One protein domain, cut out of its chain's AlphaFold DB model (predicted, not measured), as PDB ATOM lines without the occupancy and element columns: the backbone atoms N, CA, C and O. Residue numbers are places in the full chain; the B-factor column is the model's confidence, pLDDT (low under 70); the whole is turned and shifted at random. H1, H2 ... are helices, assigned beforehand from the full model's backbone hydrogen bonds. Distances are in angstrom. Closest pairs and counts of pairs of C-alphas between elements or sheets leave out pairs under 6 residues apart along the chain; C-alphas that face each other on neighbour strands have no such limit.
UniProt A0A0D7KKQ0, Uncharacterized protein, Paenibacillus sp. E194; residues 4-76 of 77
ATOM      1  N   SER A   4     -22.231 -37.297  18.063       86.50
ATOM      2  CA  SER A   4     -22.220 -38.569  18.796       86.50
ATOM      3  C   SER A   4     -21.373 -39.651  18.127       86.50
ATOM      4  O   SER A   4     -20.741 -40.445  18.812       86.50
ATOM      5  N   ASN A   5     -21.352 -39.679  16.795       89.94
ATOM      6  CA  ASN A   5     -20.659 -40.718  16.041       89.94
ATOM      7  C   ASN A   5     -19.157 -40.433  15.993       89.94
ATOM      8  O   ASN A   5     -18.366 -41.343  16.193       89.94
ATOM      9  N   ILE A   6     -18.788 -39.159  15.818       88.38
ATOM     10  CA  ILE A   6     -17.391 -38.706  15.870       88.38
ATOM     11  C   ILE A   6     -16.809 -38.973  17.263       88.38
ATOM     12  O   ILE A   6     -15.706 -39.489  17.394       88.38
ATOM     13  N   PHE A   7     -17.571 -38.672  18.318       89.06
ATOM     14  CA  PHE A   7     -17.141 -38.936  19.689       89.06
ATOM     15  C   PHE A   7     -16.935 -40.433  19.956       89.06
ATOM     16  O   PHE A   7     -15.914 -40.818  20.518       89.06
ATOM     17  N   ALA A   8     -17.874 -41.281  19.526       87.69
ATOM     18  CA  ALA A   8     -17.762 -42.728  19.696       87.69
ATOM     19  C   ALA A   8     -16.538 -43.311  18.967       87.69
ATOM     20  O   ALA A   8     -15.863 -44.187  19.503       87.69
ATOM     21  N   GLU A   9     -16.231 -42.802  17.775       90.12
ATOM     22  CA  GLU A   9     -15.065 -43.208  16.991       90.12
ATOM     23  C   GLU A   9     -13.748 -42.824  17.679       90.12
ATOM     24  O   GLU A   9     -12.879 -43.675  17.851       90.12
ATOM     25  N   ILE A  10     -13.634 -41.584  18.172       86.25
ATOM     26  CA  ILE A  10     -12.454 -41.127  18.925       86.25
ATOM     27  C   ILE A  10     -12.230 -42.001  20.166       86.25
ATOM     28  O   ILE A  10     -11.111 -42.453  20.402       86.25
ATOM     29  N   VAL A  11     -13.283 -42.283  20.939       82.19
ATOM     30  CA  VAL A  11     -13.190 -43.152  22.127       82.19
ATOM     31  C   VAL A  11     -12.747 -44.568  21.748       82.19
ATOM     32  O   VAL A  11     -11.915 -45.152  22.442       82.19
ATOM     33  N   SER A  12     -13.257 -45.113  20.640       83.62
ATOM     34  CA  SER A  12     -12.862 -46.438  20.149       83.62
ATOM     35  C   SER A  12     -11.377 -46.497  19.796       83.62
ATOM     36  O   SER A  12     -10.696 -47.431  20.212       83.62
ATOM     37  N   ILE A  13     -10.872 -45.496  19.069       83.94
ATOM     38  CA  ILE A  13      -9.452 -45.404  18.700       83.94
ATOM     39  C   ILE A  13      -8.597 -45.307  19.961       83.94
ATOM     40  O   ILE A  13      -7.645 -46.062  20.123       83.94
ATOM     41  N   MET A  14      -8.980 -44.447  20.908       77.75
ATOM     42  CA  MET A  14      -8.251 -44.306  22.169       77.75
ATOM     43  C   MET A  14      -8.203 -45.606  22.976       77.75
ATOM     44  O   MET A  14      -7.180 -45.883  23.584       77.75
ATOM     45  N   HIS A  15      -9.261 -46.421  22.999       73.25
ATOM     46  CA  HIS A  15      -9.212 -47.718  23.682       73.25
ATOM     47  C   HIS A  15      -8.309 -48.741  22.983       73.25
ATOM     48  O   HIS A  15      -7.710 -49.568  23.663       73.25
ATOM     49  N   GLN A  16      -8.205 -48.697  21.654       74.06
ATOM     50  CA  GLN A  16      -7.429 -49.668  20.878       74.06
ATOM     51  C   GLN A  16      -5.940 -49.306  20.786       74.06
ATOM     52  O   GLN A  16      -5.098 -50.193  20.893       74.06
ATOM     53  N   ASP A  17      -5.615 -48.018  20.659       70.31
ATOM     54  CA  ASP A  17      -4.235 -47.528  20.519       70.31
ATOM     55  C   ASP A  17      -3.560 -47.208  21.861       70.31
ATOM     56  O   ASP A  17      -2.360 -46.927  21.922       70.31
ATOM     57  N   TYR A  18      -4.302 -47.240  22.970       69.62
ATOM     58  CA  TYR A  18      -3.717 -47.012  24.283       69.62
ATOM     59  C   TYR A  18      -2.983 -48.258  24.786       69.62
ATOM     60  O   TYR A  18      -3.583 -49.211  25.292       69.62
ATOM     61  N   ALA A  19      -1.652 -48.222  24.697       58.66
ATOM     62  CA  ALA A  19      -0.773 -49.237  25.268       58.66
ATOM     63  C   ALA A  19      -1.091 -49.469  26.763       58.66
ATOM     64  O   ALA A  19      -1.061 -48.553  27.597       58.66
ATOM     65  N   GLY A  20      -1.431 -50.715  27.101       65.88
ATOM     66  CA  GLY A  20      -1.855 -51.112  28.443       65.88
ATOM     67  C   GLY A  20      -3.357 -50.961  28.724       65.88
ATOM     68  O   GLY A  20      -3.739 -51.035  29.889       65.88
ATOM     69  N   TYR A  21      -4.220 -50.759  27.714       69.25
ATOM     70  CA  TYR A  21      -5.683 -50.832  27.882       69.25
ATOM     71  C   TYR A  21      -6.121 -52.170  28.495       69.25
ATOM     72  O   TYR A  21      -6.908 -52.177  29.442       69.25
ATOM     73  N   GLU A  22      -5.578 -53.290  28.008       73.38
ATOM     74  CA  GLU A  22      -5.894 -54.631  28.521       73.38
ATOM     75  C   GLU A  22      -5.467 -54.809  29.990       73.38
ATOM     76  O   GLU A  22      -6.230 -55.312  30.810       73.38
ATOM     77  N   GLU A  23      -4.287 -54.308  30.365       70.44
ATOM     78  CA  GLU A  23      -3.770 -54.361  31.744       70.44
ATOM     79  C   GLU A  23      -4.538 -53.443  32.710       70.44
ATOM     80  O   GLU A  23      -4.538 -53.648  33.927       70.44
ATOM     81  N   LYS A  24      -5.205 -52.420  32.166       68.00
ATOM     82  CA  LYS A  24      -5.977 -51.423  32.914       68.00
ATOM     83  C   LYS A  24      -7.484 -51.679  32.859       68.00
ATOM     84  O   LYS A  24      -8.254 -50.844  33.336       68.00
ATOM     85  N   GLN A  25      -7.926 -52.824  32.331       71.19
ATOM     86  CA  GLN A  25      -9.335 -53.217  32.387       71.19
ATOM     87  C   GLN A  25      -9.831 -53.224  33.839       71.19
ATOM     88  O   GLN A  25      -9.223 -53.824  34.725       71.19
ATOM     89  N   GLY A  26     -10.930 -52.516  34.109       68.25
ATOM     90  CA  GLY A  26     -11.501 -52.396  35.450       68.25
ATOM     91  C   GLY A  26     -10.809 -51.379  36.368       68.25
ATOM     92  O   GLY A  26     -11.235 -51.220  37.515       68.25
ATOM     93  N   TRP A  27      -9.780 -50.657  35.907       67.62
ATOM     94  CA  TRP A  27      -9.192 -49.530  36.653       67.62
ATOM     95  C   TRP A  27     -10.118 -48.313  36.721       67.62
ATOM     96  O   TRP A  27      -9.938 -47.458  37.598       67.62
ATOM     97  N   ASP A  28     -11.079 -48.257  35.803       66.50
ATOM     98  CA  ASP A  28     -12.197 -47.327  35.705       66.50
ATOM     99  C   ASP A  28     -13.355 -47.687  36.650       66.50
ATOM    100  O   ASP A  28     -14.209 -46.840  36.903       66.50
ATOM    101  N   ASN A  29     -13.370 -48.894  37.234       64.75
ATOM    102  CA  ASN A  29     -14.368 -49.294  38.222       64.75
ATOM    103  C   ASN A  29     -14.143 -48.535  39.546       64.75
ATOM    104  O   ASN A  29     -13.224 -48.854  40.310       64.75
ATOM    105  N   PRO A  30     -15.006 -47.570  39.905       59.25
ATOM    106  CA  PRO A  30     -14.811 -46.776  41.111       59.25
ATOM    107  C   PRO A  30     -15.020 -47.606  42.387       59.25
ATOM    108  O   PRO A  30     -14.613 -47.175  43.464       59.25
ATOM    109  N   ILE A  31     -15.660 -48.780  42.302       56.91
ATOM    110  CA  ILE A  31     -16.022 -49.608  43.461       56.91
ATOM    111  C   ILE A  31     -14.807 -50.360  44.022       56.91
ATOM    112  O   ILE A  31     -14.693 -50.487  45.242       56.91
ATOM    113  N   SER A  32     -13.864 -50.797  43.179       54.19
ATOM    114  CA  SER A  32     -12.628 -51.455  43.635       54.19
ATOM    115  C   SER A  32     -11.715 -50.477  44.388       54.19
ATOM    116  O   SER A  32     -11.171 -50.825  45.434       54.19
ATOM    117  N   ARG A  33     -11.640 -49.216  43.935       52.75
ATOM    118  CA  ARG A  33     -10.902 -48.129  44.609       52.75
ATOM    119  C   ARG A  33     -11.623 -47.552  45.834       52.75
ATOM    120  O   ARG A  33     -10.970 -46.979  46.702       52.75
ATOM    121  N   ARG A  34     -12.952 -47.688  45.934       51.78
ATOM    122  CA  ARG A  34     -13.735 -47.214  47.096       51.78
ATOM    123  C   ARG A  34     -13.457 -48.004  48.372       51.78
ATOM    124  O   ARG A  34     -13.614 -47.449  49.453       51.78
ATOM    125  N   LYS A  35     -13.050 -49.273  48.269       53.16
ATOM    126  CA  LYS A  35     -12.837 -50.128  49.448       53.16
ATOM    127  C   LYS A  35     -11.571 -49.803  50.259       53.16
ATOM    128  O   LYS A  35     -11.467 -50.301  51.370       53.16
ATOM    129  N   GLN A  36     -10.654 -48.971  49.758       54.66
ATOM    130  CA  GLN A  36      -9.350 -48.694  50.398       54.66
ATOM    131  C   GLN A  36      -9.126 -47.204  50.719       54.66
ATOM    132  O   GLN A  36      -8.029 -46.678  50.590       54.66
ATOM    133  N   LYS A  37     -10.188 -46.470  51.067       55.19
ATOM    134  CA  LYS A  37     -10.073 -45.086  51.567       55.19
ATOM    135  C   LYS A  37     -11.087 -44.816  52.669       55.19
ATOM    136  O   LYS A  37     -11.758 -43.791  52.668       55.19
ATOM    137  N   THR A  38     -11.231 -45.734  53.609       60.94
ATOM    138  CA  THR A  38     -11.841 -45.395  54.900       60.94
ATOM    139  C   THR A  38     -10.844 -44.552  55.702       60.94
ATOM    140  O   THR A  38      -9.646 -44.663  55.469       60.94
ATOM    141  N   GLU A  39     -11.300 -43.697  56.621       65.44
ATOM    142  CA  GLU A  39     -10.415 -42.846  57.454       65.44
ATOM    143  C   GLU A  39      -9.373 -43.647  58.256       65.44
ATOM    144  O   GLU A  39      -8.349 -43.114  58.670       65.44
ATOM    145  N   ILE A  40      -9.637 -44.941  58.450       69.69
ATOM    146  CA  ILE A  40      -8.763 -45.903  59.124       69.69
ATOM    147  C   ILE A  40      -7.612 -46.417  58.247       69.69
ATOM    148  O   ILE A  40      -6.709 -47.067  58.771       69.69
ATOM    149  N   ASP A  41      -7.640 -46.183  56.932       72.38
ATOM    150  CA  ASP A  41      -6.542 -46.575  56.052       72.38
ATOM    151  C   ASP A  41      -5.312 -45.690  56.356       72.38
ATOM    152  O   ASP A  41      -5.430 -44.464  56.343       72.38
ATOM    153  N   PRO A  42      -4.118 -46.255  56.615       72.31
ATOM    154  CA  PRO A  42      -2.898 -45.468  56.820       72.31
ATOM    155  C   PRO A  42      -2.551 -44.521  55.655       72.31
ATOM    156  O   PRO A  42      -1.871 -43.511  55.859       72.31
ATOM    157  N   LEU A  43      -3.026 -44.834  54.445       71.00
ATOM    158  CA  LEU A  43      -2.910 -44.033  53.223       71.00
ATOM    159  C   LEU A  43      -4.145 -43.144  52.984       71.00
ATOM    160  O   LEU A  43      -4.248 -42.459  51.964       71.00
ATOM    161  N   HIS A  44      -5.105 -43.098  53.911       73.94
ATOM    162  CA  HIS A  44      -6.243 -42.196  53.801       73.94
ATOM    163  C   HIS A  44      -5.773 -40.739  53.789       73.94
ATOM    164  O   HIS A  44      -5.109 -40.264  54.710       73.94
ATOM    165  N   GLY A  45      -6.099 -40.021  52.712       71.25
ATOM    166  CA  GLY A  45      -5.653 -38.640  52.514       71.25
ATOM    167  C   GLY A  45      -4.133 -38.480  52.362       71.25
ATOM    168  O   GLY A  45      -3.653 -37.349  52.322       71.25
ATOM    169  N   LYS A  46      -3.372 -39.579  52.262       74.00
ATOM    170  CA  LYS A  46      -1.908 -39.583  52.168       74.00
ATOM    171  C   LYS A  46      -1.452 -40.420  50.973       74.00
ATOM    172  O   LYS A  46      -1.975 -41.492  50.702       74.00
ATOM    173  N   GLY A  47      -0.458 -39.928  50.239       77.38
ATOM    174  CA  GLY A  47       0.246 -40.744  49.247       77.38
ATOM    175  C   GLY A  47       1.222 -41.714  49.917       77.38
ATOM    176  O   GLY A  47       1.632 -41.495  51.061       77.38
ATOM    177  N   ILE A  48       1.635 -42.753  49.187       81.88
ATOM    178  CA  ILE A  48       2.798 -43.562  49.572       81.88
ATOM    179  C   ILE A  48       4.024 -42.645  49.538       81.88
ATOM    180  O   ILE A  48       4.258 -41.958  48.542       81.88
ATOM    181  N   GLN A  49       4.775 -42.598  50.638       83.75
ATOM    182  CA  GLN A  49       5.999 -41.802  50.705       83.75
ATOM    183  C   GLN A  49       7.100 -42.481  49.881       83.75
ATOM    184  O   GLN A  49       7.303 -43.686  50.046       83.75
ATOM    185  N   PRO A  50       7.807 -41.748  49.005       89.81
ATOM    186  CA  PRO A  50       8.929 -42.315  48.277       89.81
ATOM    187  C   PRO A  50      10.124 -42.503  49.215       89.81
ATOM    188  O   PRO A  50      10.327 -41.721  50.142       89.81
ATOM    189  N   GLU A  51      10.954 -43.502  48.935       92.38
ATOM    190  CA  GLU A  51      12.239 -43.674  49.624       92.38
ATOM    191  C   GLU A  51      13.219 -42.543  49.273       92.38
ATOM    192  O   GLU A  51      13.960 -42.054  50.124       92.38
ATOM    193  N   ILE A  52      13.168 -42.072  48.022       93.19
ATOM    194  CA  ILE A  52      13.950 -40.938  47.522       93.19
ATOM    195  C   ILE A  52      12.985 -39.922  46.912       93.19
ATOM    196  O   ILE A  52      12.346 -40.185  45.894       93.19
ATOM    197  N   TYR A  53      12.881 -38.746  47.529       94.44
ATOM    198  CA  TYR A  53      12.045 -37.660  47.021       94.44
ATOM    199  C   TYR A  53      12.808 -36.794  46.011       94.44
ATOM    200  O   TYR A  53      13.757 -36.092  46.371       94.44
ATOM    201  N   ILE A  54      12.366 -36.807  44.752       95.12
ATOM    202  CA  ILE A  54      12.883 -35.936  43.693       95.12
ATOM    203  C   ILE A  54      11.967 -34.714  43.598       95.12
ATOM    204  O   ILE A  54      10.790 -34.812  43.257       95.12
ATOM    205  N   LYS A  55      12.494 -33.536  43.946       96.44
ATOM    206  CA  LYS A  55      11.720 -32.292  43.878       96.44
ATOM    207  C   LYS A  55      11.493 -31.901  42.419       96.44
ATOM    208  O   LYS A  55      12.453 -31.787  41.655       96.44
ATOM    209  N   TRP A  56      10.240 -31.600  42.075       95.94
ATOM    210  CA  TRP A  56       9.892 -31.088  40.752       95.94
ATOM    211  C   TRP A  56      10.680 -29.816  40.411       95.94
ATOM    212  O   TRP A  56      10.877 -28.925  41.246       95.94
ATOM    213  N   THR A  57      11.097 -29.725  39.153       97.00
ATOM    214  CA  THR A  57      11.760 -28.563  38.553       97.00
ATOM    215  C   THR A  57      11.219 -28.341  37.139       97.00
ATOM    216  O   THR A  57      10.807 -29.317  36.510       97.00
ATOM    217  N   PRO A  58      11.297 -27.120  36.576       98.12
ATOM    218  CA  PRO A  58      10.858 -26.857  35.201       98.12
ATOM    219  C   PRO A  58      11.508 -27.758  34.143       98.12
ATOM    220  O   PRO A  58      10.907 -28.024  33.113       98.12
ATOM    221  N   LYS A  59      12.707 -28.288  34.412       97.56
ATOM    222  CA  LYS A  59      13.411 -29.202  33.506       97.56
ATOM    223  C   LYS A  59      12.683 -30.543  33.313       97.56
ATOM    224  O   LYS A  59      12.870 -31.164  32.278       97.56
ATOM    225  N   HIS A  60      11.805 -30.944  34.241       96.69
ATOM    226  CA  HIS A  60      10.958 -32.141  34.091       96.69
ATOM    227  C   HIS A  60       9.973 -32.028  32.916       96.69
ATOM    228  O   HIS A  60       9.366 -33.019  32.532       96.69
ATOM    229  N   ILE A  61       9.771 -30.823  32.371       96.69
ATOM    230  CA  ILE A  61       8.954 -30.615  31.171       96.69
ATOM    231  C   ILE A  61       9.691 -31.115  29.921       96.69
ATOM    232  O   ILE A  61       9.064 -31.639  29.009       96.69
ATOM    233  N   GLU A  62      11.015 -30.967  29.897       97.94
ATOM    234  CA  GLU A  62      11.851 -31.226  28.718       97.94
ATOM    235  C   GLU A  62      12.574 -32.580  28.794       97.94
ATOM    236  O   GLU A  62      12.998 -33.127  27.779       97.94
ATOM    237  N   GLU A  63      12.750 -33.124  30.000       96.25
ATOM    238  CA  GLU A  63      13.537 -34.330  30.249       96.25
ATOM    239  C   GLU A  63      12.883 -35.244  31.290       96.25
ATOM    240  O   GLU A  63      12.314 -34.781  32.280       96.25
ATOM    241  N   ASP A  64      13.082 -36.555  31.132       96.25
ATOM    242  CA  ASP A  64      12.691 -37.558  32.127       96.25
ATOM    243  C   ASP A  64      13.740 -37.658  33.252       96.25
ATOM    244  O   ASP A  64      14.643 -38.504  33.257       96.25
ATOM    245  N   ILE A  65      13.667 -36.713  34.189       97.19
ATOM    246  CA  ILE A  65      14.594 -36.613  35.326       97.19
ATOM    247  C   ILE A  65      14.444 -37.807  36.270       97.19
ATOM    248  O   ILE A  65      15.453 -38.282  36.803       97.19
ATOM    249  N   ASP A  66      13.223 -38.304  36.458       94.94
ATOM    250  CA  ASP A  66      12.936 -39.433  37.341       94.94
ATOM    251  C   ASP A  66      13.641 -40.699  36.838       94.94
ATOM    252  O   ASP A  66      14.373 -41.351  37.595       94.94
ATOM    253  N   LEU A  67      13.539 -40.986  35.536       95.31
ATOM    254  CA  LEU A  67      14.243 -42.101  34.908       95.31
ATOM    255  C   LEU A  67      15.765 -41.956  35.005       95.31
ATOM    256  O   LEU A  67      16.466 -42.917  35.333       95.31
ATOM    257  N   GLN A  68      16.305 -40.757  34.766       96.12
ATOM    258  CA  GLN A  68      17.746 -40.520  34.888       96.12
ATOM    259  C   GLN A  68      18.261 -40.806  36.307       96.12
ATOM    260  O   GLN A  68      19.360 -41.344  36.464       96.12
ATOM    261  N   GLN A  69      17.507 -40.434  37.347       94.69
ATOM    262  CA  GLN A  69      17.890 -40.737  38.728       94.69
ATOM    263  C   GLN A  69      17.803 -42.236  39.016       94.69
ATOM    264  O   GLN A  69      18.739 -42.781  39.600       94.69
ATOM    265  N   ALA A  70      16.755 -42.914  38.543       95.00
ATOM    266  CA  ALA A  70      16.634 -44.364  38.674       95.00
ATOM    267  C   ALA A  70      17.837 -45.093  38.047       95.00
ATOM    268  O   ALA A  70      18.479 -45.909  38.708       95.00
ATOM    269  N   LEU A  71      18.227 -44.729  36.821       96.75
ATOM    270  CA  LEU A  71      19.389 -45.313  36.141       96.75
ATOM    271  C   LEU A  71      20.700 -45.076  36.902       96.75
ATOM    272  O   LEU A  71      21.539 -45.972  36.984       96.75
ATOM    273  N   LYS A  72      20.887 -43.890  37.497       95.50
ATOM    274  CA  LYS A  72      22.066 -43.604  38.333       95.50
ATOM    275  C   LYS A  72      22.135 -44.494  39.573       95.50
ATOM    276  O   LYS A  72      23.240 -44.797  40.003       95.50
ATOM    277  N   LEU A  73      21.000 -44.863  40.165       94.31
ATOM    278  CA  LEU A  73      20.949 -45.740  41.340       94.31
ATOM    279  C   LEU A  73      21.249 -47.190  40.959       94.31
ATOM    280  O   LEU A  73      22.081 -47.828  41.601       94.31
ATOM    281  N   ILE A  74      20.641 -47.664  39.869       94.88
ATOM    282  CA  ILE A  74      20.877 -49.006  39.322       94.88
ATOM    283  C   ILE A  74      22.363 -49.190  38.995       94.88
ATOM    284  O   ILE A  74      22.970 -50.163  39.419       94.88
ATOM    285  N   ASN A  75      22.971 -48.221  38.309       93.00
ATOM    286  CA  ASN A  75      24.363 -48.311  37.855       93.00
ATOM    287  C   ASN A  75      25.412 -47.997  38.940       93.00
ATOM    288  O   ASN A  75      26.607 -48.075  38.668       93.00
ATOM    289  N   LYS A  76      24.992 -47.570  40.137       76.94
ATOM    290  CA  LYS A  76      25.875 -47.375  41.302       76.94
ATOM    291  C   LYS A  76      25.990 -48.624  42.183       76.94
ATOM    292  O   LYS A  76      26.791 -48.599  43.117       76.94
TER     293      LYS A  76
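What this domain is: This is residues 4 to 76 of the 77 residues of an uncharacterized protein of Paenibacillus sp. E194 (UniProt A0A0D7KKQ0). The chain makes a wide, open arch with an empty middle: helix H1 lies at one foot, the short helix H2 sits partway along the first limb, a long loop makes the top, and the small H3 and the longer H4 lie at the other foot. No two helices touch, and two long stretches without a named element, residues 18 to 29 and 35 to 57, make much of the arch. The printed part has 73 residues with four named helices, in the order H1, H2, H3, H4, and no named strand; its class is all helix, though the helices hold 33 of the 73 residues, under half. It is extended, with a radius of gyration of the C-alphas of 18.5 A and spans of 51 by 39 by 24 A.

How they stand to each other: H1, residues 4 to 17, and H2, residues 30 to 34, are apart. H3, residues 58 to 61, is apart from H1 and H2. H4, residues 65 to 74, is apart from H1 and H2 too. H3 and H4 are close but not clearly touching; their closest C-alphas, those of Lys 59 and Ile 65, are 7.7 A apart. In H1, H2 and H4 every O i to N i+4 pair is within hydrogen-bond range; H3 is too short for such a pair, and its one O i to N i+3 pair is within range.

Where its parts are: H1 begins at C-alpha 4, (-22.220, -38.569, 18.796), and is 20.2 A long from first to last C-alpha. H2 measures 6.1 A and H3 5.8 A. H4 is 14.5 A long and ends at C-alpha 74, (20.877, -49.006, 39.322).

The domain as a whole: The C-alphas of Ser 4 and Lys 76, the two farthest apart, are 53.8 A apart. The printed part has no cut. The links H1 to H2 and H2 to H3 are long, with 12 and 23 residues; H3 to H4 is tight. Residues 4 to 35, of which 4 to 17 belong to H1 and 30 to 34 to H2, stand free. The mean pLDDT of the printed part is 80.1; residues 18 to 21, 24 and 26 to 40 are under 70.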